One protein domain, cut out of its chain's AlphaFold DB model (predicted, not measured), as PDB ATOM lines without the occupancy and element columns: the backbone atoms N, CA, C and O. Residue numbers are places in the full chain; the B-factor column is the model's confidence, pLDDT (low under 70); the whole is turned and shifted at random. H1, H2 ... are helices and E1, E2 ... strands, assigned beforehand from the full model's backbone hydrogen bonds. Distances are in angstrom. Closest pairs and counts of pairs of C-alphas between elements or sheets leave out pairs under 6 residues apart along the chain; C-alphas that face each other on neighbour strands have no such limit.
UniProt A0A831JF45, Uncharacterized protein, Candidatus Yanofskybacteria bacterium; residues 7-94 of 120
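Overview. This is residues 7 to 94 of the 120 residues of an uncharacterized protein of Candidatus Yanofskybacteria bacterium (UniProt A0A831JF45). One long helix, H1, sticks out as an arm with its residues 7 to 33 from a small head, in which a sheet of three short strands, E1 to E3, is joined to a short last helix, H2. The far end of H1 only grazes the sheet, and a loop of 14 residues, 49 to 62, links E1 and E2. The printed part has 88 residues, with two named helices and three named strands in the order H1 E1 E2 E3 H2; the sheet has the order E1 E2 E3, antiparallel throughout, and the class is mostly helix. The whole is extended, with a radius of gyration of the C-alphas of 18.6 A, and elongated, spanning 61 by 34 by 22 A; the arm H1 makes much of that length.

Along the chain. H1, residues 7 to 39, begins with C-alpha 7 at (-13.815, -34.573, -31.723) and is 48.5 A long, ending with C-alpha 39 at (4.253, -13.039, 7.849). E1, residues 46 to 48, is 7.0 A long. E2, residues 63 to 66, is 10.2 A long, and E3, residues 72 to 74, is 6.9 A long. H2, residues 86 to 94, is 12.4 A long and ends with C-alpha 94 at (17.269, -6.291, 15.328).

Arrangement. H1 is on the sheet but only grazes it, with its residues 34 to 38; its closest C-alphas to E3 are those of Gln 38 and Ser 72, 7.4 A apart. The three strands form a meander, each strand the antiparallel neighbour of the one before. E1 and E2 are a hairpin at 159 degrees between their directions, with N 47 and O 65 within hydrogen-bond range at 2.9 A. E2 and E3 are a hairpin at 163 degrees, with N 64 and O 73 within range at 2.8 A. E1 and E3 are the edge strands. H2 is not on the sheet, and it is apart from H1, E1 and E2. In H1 every O i to N i+4 pair is within hydrogen-bond range; in H2, 4 of 5 are.

Size, cuts and confidence. The two C-alphas farthest apart are those of Arg 7 and Arg 94, at 63.1 A. Without residues 7 to 33, which stand free, the body has 61 residues and spans 39 by 23 by 18 A. The printed part has no cut. The links E1 to E2 and E3 to H2 are long, H1 to E1 is short, and E2 to E3 is tight. The mean pLDDT of the printed part is 82.7; it is under 70 in residues 53 to 58, 78 to 79 and 85 to 94, and H2 has a mean of 56.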
ATOM      1  N   ARG A   7     -13.880 -36.040 -31.701       90.00
ATOM      2  CA  ARG A   7     -13.815 -34.573 -31.723       90.00
ATOM      3  C   ARG A   7     -14.319 -33.962 -30.414       90.00
ATOM      4  O   ARG A   7     -13.674 -33.067 -29.864       90.00
ATOM      5  N   ASP A   8     -15.435 -34.462 -29.892       93.25
ATOM      6  CA  ASP A   8     -16.003 -33.984 -28.628       93.25
ATOM      7  C   ASP A   8     -15.126 -34.368 -27.437       93.25
ATOM      8  O   ASP A   8     -14.920 -33.555 -26.533       93.25
ATOM      9  N   ALA A   9     -14.544 -35.570 -27.456       93.06
ATOM     10  CA  ALA A   9     -13.582 -36.005 -26.451       93.06
ATOM     11  C   ALA A   9     -12.346 -35.090 -26.418       93.06
ATOM     12  O   ALA A   9     -11.922 -34.664 -25.340       93.06
ATOM     13  N   HIS A  10     -11.808 -34.716 -27.585       93.19
ATOM     14  CA  HIS A  10     -10.691 -33.777 -27.688       93.19
ATOM     15  C   HIS A  10     -11.055 -32.378 -27.159       93.19
ATOM     16  O   HIS A  10     -10.322 -31.809 -26.345       93.19
ATOM     17  N   LYS A  11     -12.220 -31.836 -27.547       96.00
ATOM     18  CA  LYS A  11     -12.704 -30.531 -27.058       96.00
ATOM     19  C   LYS A  11     -12.861 -30.523 -25.533       96.00
ATOM     20  O   LYS A  11     -12.399 -29.588 -24.877       96.00
ATOM     21  N   LYS A  12     -13.450 -31.581 -24.962       95.12
ATOM     22  CA  LYS A  12     -13.590 -31.748 -23.505       95.12
ATOM     23  C   LYS A  12     -12.234 -31.850 -22.810       95.12
ATOM     24  O   LYS A  12     -12.034 -31.199 -21.791       95.12
ATOM     25  N   ARG A  13     -11.276 -32.594 -23.374       96.56
ATOM     26  CA  ARG A  13      -9.918 -32.713 -22.815       96.56
ATOM     27  C   ARG A  13      -9.197 -31.370 -22.762       96.56
ATOM     28  O   ARG A  13      -8.622 -31.032 -21.731       96.56
ATOM     29  N   ARG A  14      -9.292 -30.569 -23.828       96.88
ATOM     30  CA  ARG A  14      -8.741 -29.207 -23.848       96.88
ATOM     31  C   ARG A  14      -9.395 -28.317 -22.788       96.88
ATOM     32  O   ARG A  14      -8.691 -27.617 -22.070       96.88
ATOM     33  N   ALA A  15     -10.720 -28.375 -22.655       97.12
ATOM     34  CA  ALA A  15     -11.438 -27.621 -21.629       97.12
ATOM     35  C   ALA A  15     -11.008 -28.023 -20.206       97.12
ATOM     36  O   ALA A  15     -10.742 -27.149 -19.387       97.12
ATOM     37  N   ILE A  16     -10.865 -29.326 -19.935       97.94
ATOM     38  CA  ILE A  16     -10.375 -29.840 -18.647       97.94
ATOM     39  C   ILE A  16      -8.971 -29.314 -18.351       97.94
ATOM     40  O   ILE A  16      -8.733 -28.815 -17.256       97.94
ATOM     41  N   ASN A  17      -8.053 -29.380 -19.313       97.81
ATOM     42  CA  ASN A  17      -6.684 -28.900 -19.109       97.81
ATOM     43  C   ASN A  17      -6.645 -27.390 -18.836       97.81
ATOM     44  O   ASN A  17      -5.934 -26.950 -17.938       97.81
ATOM     45  N   ASN A  18      -7.470 -26.608 -19.536       97.88
ATOM     46  CA  ASN A  18      -7.590 -25.174 -19.276       97.88
ATOM     47  C   ASN A  18      -8.142 -24.887 -17.871       97.88
ATOM     48  O   ASN A  18      -7.683 -23.960 -17.208       97.88
ATOM     49  N   LEU A  19      -9.126 -25.663 -17.408       98.00
ATOM     50  CA  LEU A  19      -9.666 -25.524 -16.053       98.00
ATOM     51  C   LEU A  19      -8.635 -25.916 -14.991       98.00
ATOM     52  O   LEU A  19      -8.501 -25.199 -14.006       98.00
ATOM     53  N   LYS A  20      -7.867 -26.989 -15.213       97.94
ATOM     54  CA  LYS A  20      -6.758 -27.379 -14.329       97.94
ATOM     55  C   LYS A  20      -5.729 -26.258 -14.197       97.94
ATOM     56  O   LYS A  20      -5.449 -25.838 -13.085       97.94
ATOM     57  N   ALA A  21      -5.291 -25.682 -15.317       97.12
ATOM     58  CA  ALA A  21      -4.358 -24.556 -15.299       97.12
ATOM     59  C   ALA A  21      -4.905 -23.345 -14.517       97.12
ATOM     60  O   ALA A  21      -4.180 -22.718 -13.749       97.12
ATOM     61  N   LYS A  22      -6.201 -23.031 -14.657       97.75
ATOM     62  CA  LYS A  22      -6.843 -21.964 -13.868       97.75
ATOM     63  C   LYS A  22      -6.867 -22.279 -12.372       97.75
ATOM     64  O   LYS A  22      -6.614 -21.386 -11.571       97.75
ATOM     65  N   ILE A  23      -7.169 -23.524 -12.004       97.94
ATOM     66  CA  ILE A  23      -7.138 -23.979 -10.609       97.94
ATOM     67  C   ILE A  23      -5.731 -23.811 -10.037       97.94
ATOM     68  O   ILE A  23      -5.594 -23.298  -8.931       97.94
ATOM     69  N   ASP A  24      -4.698 -24.182 -10.788       96.88
ATOM     70  CA  ASP A  24      -3.313 -24.089 -10.323       96.88
ATOM     71  C   ASP A  24      -2.880 -22.630 -10.105       96.88
ATOM     72  O   ASP A  24      -2.285 -22.316  -9.076       96.88
ATOM     73  N   ILE A  25      -3.272 -21.712 -10.998       97.75
ATOM     74  CA  ILE A  25      -3.031 -20.267 -10.820       97.75
ATOM     75  C   ILE A  25      -3.734 -19.738  -9.565       97.75
ATOM     76  O   ILE A  25      -3.139 -18.994  -8.785       97.75
ATOM     77  N   LEU A  26      -5.001 -20.107  -9.354       97.62
ATOM     78  CA  LEU A  26      -5.757 -19.659  -8.183       97.62
ATOM     79  C   LEU A  26      -5.185 -20.230  -6.882       97.62
ATOM     80  O   LEU A  26      -5.102 -19.507  -5.895       97.62
ATOM     81  N   LYS A  27      -4.737 -21.490  -6.889       96.19
ATOM     82  CA  LYS A  27      -4.034 -22.103  -5.754       96.19
ATOM     83  C   LYS A  27      -2.730 -21.379  -5.437       96.19
ATOM     84  O   LYS A  27      -2.455 -21.132  -4.270       96.19
ATOM     85  N   ALA A  28      -1.950 -21.016  -6.456       94.19
ATOM     86  CA  ALA A  28      -0.712 -20.270  -6.262       94.19
ATOM     87  C   ALA A  28      -0.977 -18.908  -5.601       94.19
ATOM     88  O   ALA A  28      -0.349 -18.596  -4.593       94.19
ATOM     89  N   ARG A  29      -1.968 -18.155  -6.100       96.06
ATOM     90  CA  ARG A  29      -2.380 -16.875  -5.499       96.06
ATOM     91  C   ARG A  29      -2.876 -17.039  -4.067       96.06
ATOM     92  O   ARG A  29      -2.463 -16.295  -3.192       96.06
ATOM     93  N   PHE A  30      -3.723 -18.035  -3.811       93.12
ATOM     94  CA  PHE A  30      -4.196 -18.324  -2.458       93.12
ATOM     95  C   PHE A  30      -3.032 -18.599  -1.496       93.12
ATOM     96  O   PHE A  30      -2.978 -18.023  -0.414       93.12
ATOM     97  N   ASN A  31      -2.072 -19.432  -1.903       88.88
ATOM     98  CA  ASN A  31      -0.904 -19.749  -1.081       88.88
ATOM     99  C   ASN A  31      -0.010 -18.525  -0.832       88.88
ATOM    100  O   ASN A  31       0.567 -18.397   0.249       88.88
ATOM    101  N   GLU A  32       0.108 -17.631  -1.815       91.19
ATOM    102  CA  GLU A  32       0.835 -16.369  -1.676       91.19
ATOM    103  C   GLU A  32       0.167 -15.445  -0.650       91.19
ATOM    104  O   GLU A  32       0.834 -14.993   0.279       91.19
ATOM    105  N   GLU A  33      -1.146 -15.241  -0.743       91.12
ATOM    106  CA  GLU A  33      -1.908 -14.428   0.215       91.12
ATOM    107  C   GLU A  33      -1.847 -15.011   1.634       91.12
ATOM    108  O   GLU A  33      -1.591 -14.294   2.603       91.12
ATOM    109  N   VAL A  34      -1.989 -16.334   1.775       88.69
ATOM    110  CA  VAL A  34      -1.822 -17.019   3.069       88.69
ATOM    111  C   VAL A  34      -0.418 -16.792   3.627       88.69
ATOM    112  O   VAL A  34      -0.272 -16.482   4.807       88.69
ATOM    113  N   THR A  35       0.613 -16.886   2.784       86.62
ATOM    114  CA  THR A  35       2.003 -16.622   3.180       86.62
ATOM    115  C   THR A  35       2.181 -15.182   3.660       86.62
ATOM    116  O   THR A  35       2.852 -14.945   4.665       86.62
ATOM    117  N   GLN A  36       1.585 -14.209   2.969       85.62
ATOM    118  CA  GLN A  36       1.637 -12.809   3.385       85.62
ATOM    119  C   GLN A  36       0.950 -12.611   4.740       85.62
ATOM    120  O   GLN A  36       1.548 -12.015   5.633       85.62
ATOM    121  N   LEU A  37      -0.238 -13.190   4.937       85.25
ATOM    122  CA  LEU A  37      -0.959 -13.139   6.212       85.25
ATOM    123  C   LEU A  37      -0.179 -13.793   7.360       85.25
ATOM    124  O   LEU A  37      -0.120 -13.241   8.456       85.25
ATOM    125  N   GLN A  38       0.461 -14.938   7.113       87.00
ATOM    126  CA  GLN A  38       1.319 -15.595   8.101       87.00
ATOM    127  C   GLN A  38       2.500 -14.694   8.512       87.00
ATOM    128  O   GLN A  38       2.846 -14.671   9.692       87.00
ATOM    129  N   ARG A  39       3.106 -13.937   7.573       82.62
ATOM    130  CA  ARG A  39       4.253 -13.039   7.849       82.62
ATOM    131  C   ARG A  39       3.881 -11.871   8.745       82.62
ATOM    132  O   ARG A  39       4.712 -11.413   9.520       82.62
ATOM    133  N   VAL A  40       2.662 -11.367   8.590       84.31
ATOM    134  CA  VAL A  40       2.202 -10.148   9.265       84.31
ATOM    135  C   VAL A  40       1.307 -10.438  10.464       84.31
ATOM    136  O   VAL A  40       0.735  -9.506  11.022       84.31
ATOM    137  N   CYS A  41       1.173 -11.707  10.867       85.31
ATOM    138  CA  CYS A  41       0.391 -12.080  12.038       85.31
ATOM    139  C   CYS A  41       0.920 -11.324  13.275       85.31
ATOM    140  O   CYS A  41       2.057 -11.557  13.689       85.31
ATOM    141  N   PRO A  42       0.126 -10.423  13.884       83.06
ATOM    142  CA  PRO A  42       0.612  -9.553  14.955       83.06
ATOM    143  C   PRO A  42       0.536 -10.209  16.341       83.06
ATOM    144  O   PRO A  42       0.908  -9.589  17.339       83.06
ATOM    145  N   HIS A  43       0.005 -11.428  16.415       86.25
ATOM    146  CA  HIS A  43      -0.347 -12.107  17.651       86.25
ATOM    147  C   HIS A  43       0.846 -12.844  18.263       86.25
ATOM    148  O   HIS A  43       1.636 -13.486  17.571       86.25
ATOM    149  N   GLU A  44       0.946 -12.805  19.590       84.50
ATOM    150  CA  GLU A  44       2.007 -13.502  20.327       84.50
ATOM    151  C   GLU A  44       1.674 -14.977  20.584       84.50
ATOM    152  O   GLU A  44       2.564 -15.788  20.837       84.50
ATOM    153  N   ASN A  45       0.398 -15.355  20.493       87.88
ATOM    154  CA  ASN A  45      -0.085 -16.683  20.853       87.88
ATOM    155  C   ASN A  45       0.041 -17.684  19.694       87.88
ATOM    156  O   ASN A  45      -0.949 -18.239  19.204       87.88
ATOM    157  N   VAL A  46       1.271 -17.878  19.216       87.94
ATOM    158  CA  VAL A  46       1.615 -18.916  18.239       87.94
ATOM    159  C   VAL A  46       2.103 -20.145  18.992       87.94
ATOM    160  O   VAL A  46       3.096 -20.080  19.713       87.94
ATOM    161  N   ILE A  47       1.407 -21.263  18.804       88.31
ATOM    162  CA  ILE A  47       1.754 -22.547  19.411       88.31
ATOM    163  C   ILE A  47       2.092 -23.571  18.335       88.31
ATOM    164  O   ILE A  47       1.585 -23.500  17.217       88.31
ATOM    165  N   GLU A  48       2.928 -24.537  18.688       88.44
ATOM    166  CA  GLU A  48       3.162 -25.733  17.888       88.44
ATOM    167  C   GLU A  48       2.203 -26.830  18.365       88.44
ATOM    168  O   GLU A  48       2.080 -27.079  19.563       88.44
ATOM    169  N   CYS A  49       1.455 -27.417  17.437       83.94
ATOM    170  CA  CYS A  49       0.583 -28.554  17.674       83.94
ATOM    171  C   CYS A  49       1.423 -29.810  17.902       83.94
ATOM    172  O   CYS A  49       2.473 -29.985  17.277       83.94
ATOM    173  N   ASP A  50       0.911 -30.709  18.738       78.19
ATOM    174  CA  ASP A  50       1.576 -31.974  19.035       78.19
ATOM    175  C   ASP A  50       1.824 -32.786  17.761       78.19
ATOM    176  O   ASP A  50       0.964 -32.898  16.879       78.19
ATOM    177  N   TYR A  51       3.014 -33.379  17.680       73.88
ATOM    178  CA  TYR A  51       3.368 -34.273  16.591       73.88
ATOM    179  C   TYR A  51       2.449 -35.501  16.593       73.88
ATOM    180  O   TYR A  51       2.396 -36.249  17.570       73.88
ATOM    181  N   GLN A  52       1.750 -35.727  15.479       70.56
ATOM    182  CA  GLN A  52       0.934 -36.919  15.269       70.56
ATOM    183  C   GLN A  52       1.658 -37.874  14.307       70.56
ATOM    184  O   GLN A  52       1.658 -37.629  13.098       70.56
ATOM    185  N   PRO A  53       2.284 -38.958  14.803       64.44
ATOM    186  CA  PRO A  53       2.935 -39.931  13.936       64.44
ATOM    187  C   PRO A  53       1.885 -40.656  13.091       64.44
ATOM    188  O   PRO A  53       1.076 -41.426  13.604       64.44
ATOM    189  N   MET A  54       1.906 -40.426  11.780       62.53
ATOM    190  CA  MET A  54       1.028 -41.098  10.826       62.53
ATOM    191  C   MET A  54       1.847 -42.142  10.061       62.53
ATOM    192  O   MET A  54       2.328 -41.859   8.977       62.53
ATOM    193  N   ASN A  55       2.037 -43.335  10.635       67.12
ATOM    194  CA  ASN A  55       2.933 -44.396  10.140       67.12
ATOM    195  C   ASN A  55       4.413 -43.955   9.950       67.12
ATOM    196  O   ASN A  55       4.708 -42.811   9.610       67.12
ATOM    197  N   PRO A  56       5.393 -44.849  10.158       61.59
ATOM    198  CA  PRO A  56       6.817 -44.506  10.028       61.59
ATOM    199  C   PRO A  56       7.210 -43.995   8.628       61.59
ATOM    200  O   PRO A  56       8.148 -43.211   8.513       61.59
ATOM    201  N   ASP A  57       6.454 -44.362   7.589       67.81
ATOM    202  CA  ASP A  57       6.710 -43.975   6.195       67.81
ATOM    203  C   ASP A  57       5.959 -42.707   5.740       67.81
ATOM    204  O   ASP A  57       6.096 -42.282   4.591       67.81
ATOM    205  N   SER A  58       5.144 -42.092   6.606       68.12
ATOM    206  CA  SER A  58       4.271 -40.969   6.224       68.12
ATOM    207  C   SER A  58       4.079 -39.927   7.330       68.12
ATOM    208  O   SER A  58       2.993 -39.373   7.499       68.12
ATOM    209  N   ALA A  59       5.147 -39.619   8.070       70.06
ATOM    210  CA  ALA A  59       5.129 -38.557   9.070       70.06
ATOM    211  C   ALA A  59       4.712 -37.208   8.452       70.06
ATOM    212  O   ALA A  59       5.398 -36.664   7.580       70.06
ATOM    213  N   LEU A  60       3.588 -36.657   8.917       74.94
ATOM    214  CA  LEU A  60       3.170 -35.305   8.561       74.94
ATOM    215  C   LEU A  60       4.030 -34.278   9.312       74.94
ATOM    216  O   LEU A  60       4.396 -34.524  10.465       74.94
ATOM    217  N   PRO A  61       4.351 -33.134   8.682       79.00
ATOM    218  CA  PRO A  61       5.028 -32.043   9.365       79.00
ATOM    219  C   PRO A  61       4.234 -31.557  10.578       79.00
ATOM    220  O   PRO A  61       3.001 -31.515  10.522       79.00
ATOM    221  N   PRO A  62       4.914 -31.166  11.669       84.69
ATOM    222  CA  PRO A  62       4.262 -30.506  12.772       84.69
ATOM    223  C   PRO A  62       3.721 -29.158  12.296       84.69
ATOM    224  O   PRO A  62       4.173 -28.557  11.312       84.69
ATOM    225  N   LYS A  63       2.670 -28.729  12.982       88.25
ATOM    226  CA  LYS A  63       1.849 -27.597  12.581       88.25
ATOM    227  C   LYS A  63       1.950 -26.520  13.633       88.25
ATOM    228  O   LYS A  63       1.753 -26.800  14.806       88.25
ATOM    229  N   ARG A  64       2.178 -25.277  13.235       89.25
ATOM    230  CA  ARG A  64       2.022 -24.113  14.108       89.25
ATOM    231  C   ARG A  64       0.714 -23.426  13.825       89.25
ATOM    232  O   ARG A  64       0.307 -23.330  12.672       89.25
ATOM    233  N   VAL A  65       0.066 -22.929  14.866       90.62
ATOM    234  CA  VAL A  65      -1.183 -22.185  14.753       90.62
ATOM    235  C   VAL A  65      -1.148 -20.968  15.663       90.62
ATOM    236  O   VAL A  65      -0.743 -21.043  16.823       90.62
ATOM    237  N   CYS A  66      -1.583 -19.832  15.133       91.31
ATOM    238  CA  CYS A  66      -1.948 -18.693  15.952       91.31
ATOM    239  C   CYS A  66      -3.327 -18.961  16.559       91.31
ATOM    240  O   CYS A  66      -4.306 -19.096  15.824       91.31
ATOM    241  N   ARG A  67      -3.427 -19.026  17.889       90.69
ATOM    242  CA  ARG A  67      -4.713 -19.281  18.562       90.69
ATOM    243  C   ARG A  67      -5.720 -18.144  18.404       90.69
ATOM    244  O   ARG A  67      -6.913 -18.393  18.528       90.69
ATOM    245  N   ASP A  68      -5.248 -16.938  18.113       89.69
ATOM    246  CA  ASP A  68      -6.096 -15.748  18.076       89.69
ATOM    247  C   ASP A  68      -6.776 -15.574  16.706       89.69
ATOM    248  O   ASP A  68      -7.959 -15.254  16.640       89.69
ATOM    249  N   CYS A  69      -6.060 -15.832  15.601       89.12
ATOM    250  CA  CYS A  69      -6.605 -15.692  14.240       89.12
ATOM    251  C   CYS A  69      -6.743 -17.004  13.457       89.12
ATOM    252  O   CYS A  69      -7.244 -16.994  12.334       89.12
ATOM    253  N   GLY A  70      -6.283 -18.131  14.001       89.12
ATOM    254  CA  GLY A  70      -6.396 -19.449  13.369       89.12
ATOM    255  C   GLY A  70      -5.463 -19.682  12.176       89.12
ATOM    256  O   GLY A  70      -5.487 -20.765  11.592       89.12
ATOM    257  N   ILE A  71      -4.620 -18.708  11.813       90.75
ATOM    258  CA  ILE A  71      -3.602 -18.884  10.774       90.75
ATOM    259  C   ILE A  71      -2.632 -19.980  11.209       90.75
ATOM    260  O   ILE A  71      -2.157 -19.980  12.345       90.75
ATOM    261  N   SER A  72      -2.310 -20.888  10.290       90.88
ATOM    262  CA  SER A  72      -1.406 -22.000  10.559       90.88
ATOM    263  C   SER A  72      -0.353 -22.192   9.481       90.88
ATOM    264  O   SER A  72      -0.627 -21.911   8.318       90.88
ATOM    265  N   GLU A  73       0.804 -22.727   9.858       89.88
ATOM    266  CA  GLU A  73       1.908 -23.115   8.971       89.88
ATOM    267  C   GLU A  73       2.360 -24.538   9.322       89.88
ATOM    268  O   GLU A  73       2.456 -24.877  10.499       89.88
ATOM    269  N   ASP A  74       2.663 -25.351   8.315       87.88
ATOM    270  CA  ASP A  74       3.247 -26.682   8.491       87.88
ATOM    271  C   ASP A  74       4.760 -26.627   8.212       87.88
ATOM    272  O   ASP A  74       5.187 -26.017   7.227       87.88
ATOM    273  N   GLY A  75       5.592 -27.268   9.038       84.38
ATOM    274  CA  GLY A  75       7.042 -27.265   8.821       84.38
ATOM    275  C   GLY A  75       7.837 -28.092   9.829       84.38
ATOM    276  O   GLY A  75       7.347 -28.429  10.891       84.38
ATOM    277  N   TRP A  76       9.093 -28.413   9.508       80.81
ATOM    278  CA  TRP A  76      10.009 -29.149  10.392       80.81
ATOM    279  C   TRP A  76      11.193 -28.276  10.792       80.81
ATOM    280  O   TRP A  76      11.978 -27.914   9.919       80.81
ATOM    281  N   GLY A  77      11.385 -27.964  12.077       74.50
ATOM    282  CA  GLY A  77      12.563 -27.215  12.538       74.50
ATOM    283  C   GLY A  77      12.769 -25.896  11.776       74.50
ATOM    284  O   GLY A  77      11.991 -24.955  11.925       74.50
ATOM    285  N   SER A  78      13.800 -25.819  10.924       67.81
ATOM    286  CA  SER A  78      14.056 -24.662  10.041       67.81
ATOM    287  C   SER A  78      13.036 -24.490   8.904       67.81
ATOM    288  O   SER A  78      12.999 -23.443   8.258       67.81
ATOM    289  N   GLY A  79      12.199 -25.500   8.668       69.69
ATOM    290  CA  GLY A  79      11.084 -25.499   7.728       69.69
ATOM    291  C   GLY A  79       9.929 -24.582   8.127       69.69
ATOM    292  O   GLY A  79       9.145 -24.233   7.252       69.69
ATOM    293  N   TYR A  80       9.860 -24.134   9.388       74.94
ATOM    294  CA  TYR A  80       8.995 -23.024   9.794       74.94
ATOM    295  C   TYR A  80       9.587 -21.703   9.310       74.94
ATOM    296  O   TYR A  80      10.562 -21.168   9.864       74.94
ATOM    297  N   LYS A  81       9.017 -21.169   8.238       70.06
ATOM    298  CA  LYS A  81       9.580 -20.014   7.549       70.06
ATOM    299  C   LYS A  81       8.948 -18.723   8.031       70.06
ATOM    300  O   LYS A  81       9.653 -17.713   8.065       70.06
ATOM    301  N   ILE A  82       7.672 -18.741   8.412       77.81
ATOM    302  CA  ILE A  82       6.869 -17.523   8.364       77.81
ATOM    303  C   ILE A  82       6.135 -17.217   9.677       77.81
ATOM    304  O   ILE A  82       6.290 -16.113  10.197       77.81
ATOM    305  N   LEU A  83       5.358 -18.155  10.220       81.56
ATOM    306  CA  LEU A  83       4.509 -17.908  11.382       81.56
ATOM    307  C   LEU A  83       5.338 -18.030  12.667       81.56
ATOM    308  O   LEU A  83       5.699 -19.124  13.110       81.56
ATOM    309  N   ARG A  84       5.669 -16.884  13.264       72.44
ATOM    310  CA  ARG A  84       6.512 -16.787  14.464       72.44
ATOM    311  C   ARG A  84       5.830 -15.948  15.527       72.44
ATOM    312  O   ARG A  84       5.037 -15.066  15.218       72.44
ATOM    313  N   ASN A  85       6.183 -16.202  16.782       69.38
ATOM    314  CA  ASN A  85       5.787 -15.318  17.866       69.38
ATOM    315  C   ASN A  85       6.459 -13.944  17.658       69.38
ATOM    316  O   ASN A  85       7.644 -13.883  17.315       69.38
ATOM    317  N   LYS A  86       5.728 -12.847  17.877       64.25
ATOM    318  CA  LYS A  86       6.208 -11.463  17.719       64.25
ATOM    319  C   LYS A  86       7.561 -11.216  18.403       64.25
ATOM    320  O   LYS A  86       8.439 -10.583  17.823       64.25
ATOM    321  N   ARG A  87       7.780 -11.822  19.579       59.75
ATOM    322  CA  ARG A  87       9.063 -11.753  20.307       59.75
ATOM    323  C   ARG A  87      10.251 -12.292  19.501       59.75
ATOM    324  O   ARG A  87      11.335 -11.723  19.562       59.75
ATOM    325  N   GLU A  88      10.064 -13.364  18.732       58.75
ATOM    326  CA  GLU A  88      11.111 -13.925  17.863       58.75
ATOM    327  C   GLU A  88      11.330 -13.087  16.597       58.75
ATOM    328  O   GLU A  88      12.449 -13.016  16.080       58.75
ATOM    329  N   HIS A  89      10.266 -12.463  16.084       56.72
ATOM    330  CA  HIS A  89      10.321 -11.617  14.895       56.72
ATOM    331  C   HIS A  89      11.125 -10.332  15.156       56.72
ATOM    332  O   HIS A  89      12.035 -10.003  14.391       56.72
ATOM    333  N   ASP A  90      10.875  -9.671  16.290       55.53
ATOM    334  CA  ASP A  90      11.580  -8.444  16.684       55.53
ATOM    335  C   ASP A  90      13.076  -8.688  16.958       55.53
ATOM    336  O   ASP A  90      13.921  -7.838  16.660       55.53
ATOM    337  N   LEU A  91      13.440  -9.879  17.452       54.66
ATOM    338  CA  LEU A  91      14.840 -10.286  17.631       54.66
ATOM    339  C   LEU A  91      15.569 -10.489  16.293       54.66
ATOM    340  O   LEU A  91      16.734 -10.114  16.171       54.66
ATOM    341  N   LYS A  92      14.900 -11.037  15.269       53.28
ATOM    342  CA  LYS A  92      15.500 -11.204  13.933       53.28
ATOM    343  C   LYS A  92      15.624  -9.891  13.166       53.28
ATOM    344  O   LYS A  92      16.633  -9.703  12.492       53.28
ATOM    345  N   LEU A  93      14.662  -8.975  13.299       52.19
ATOM    346  CA  LEU A  93      14.766  -7.636  12.708       52.19
ATOM    347  C   LEU A  93      15.888  -6.809  13.347       52.19
ATOM    348  O   LEU A  93      16.604  -6.111  12.634       52.19
ATOM    349  N   ARG A  94      16.124  -6.941  14.660       49.72
ATOM    350  CA  ARG A  94      17.269  -6.291  15.328       49.72
ATOM    351  C   ARG A  94      18.633  -6.821  14.880       49.72
ATOM    352  O   ARG A  94      19.607  -6.082  14.938       49.72
TER     353      ARG A  94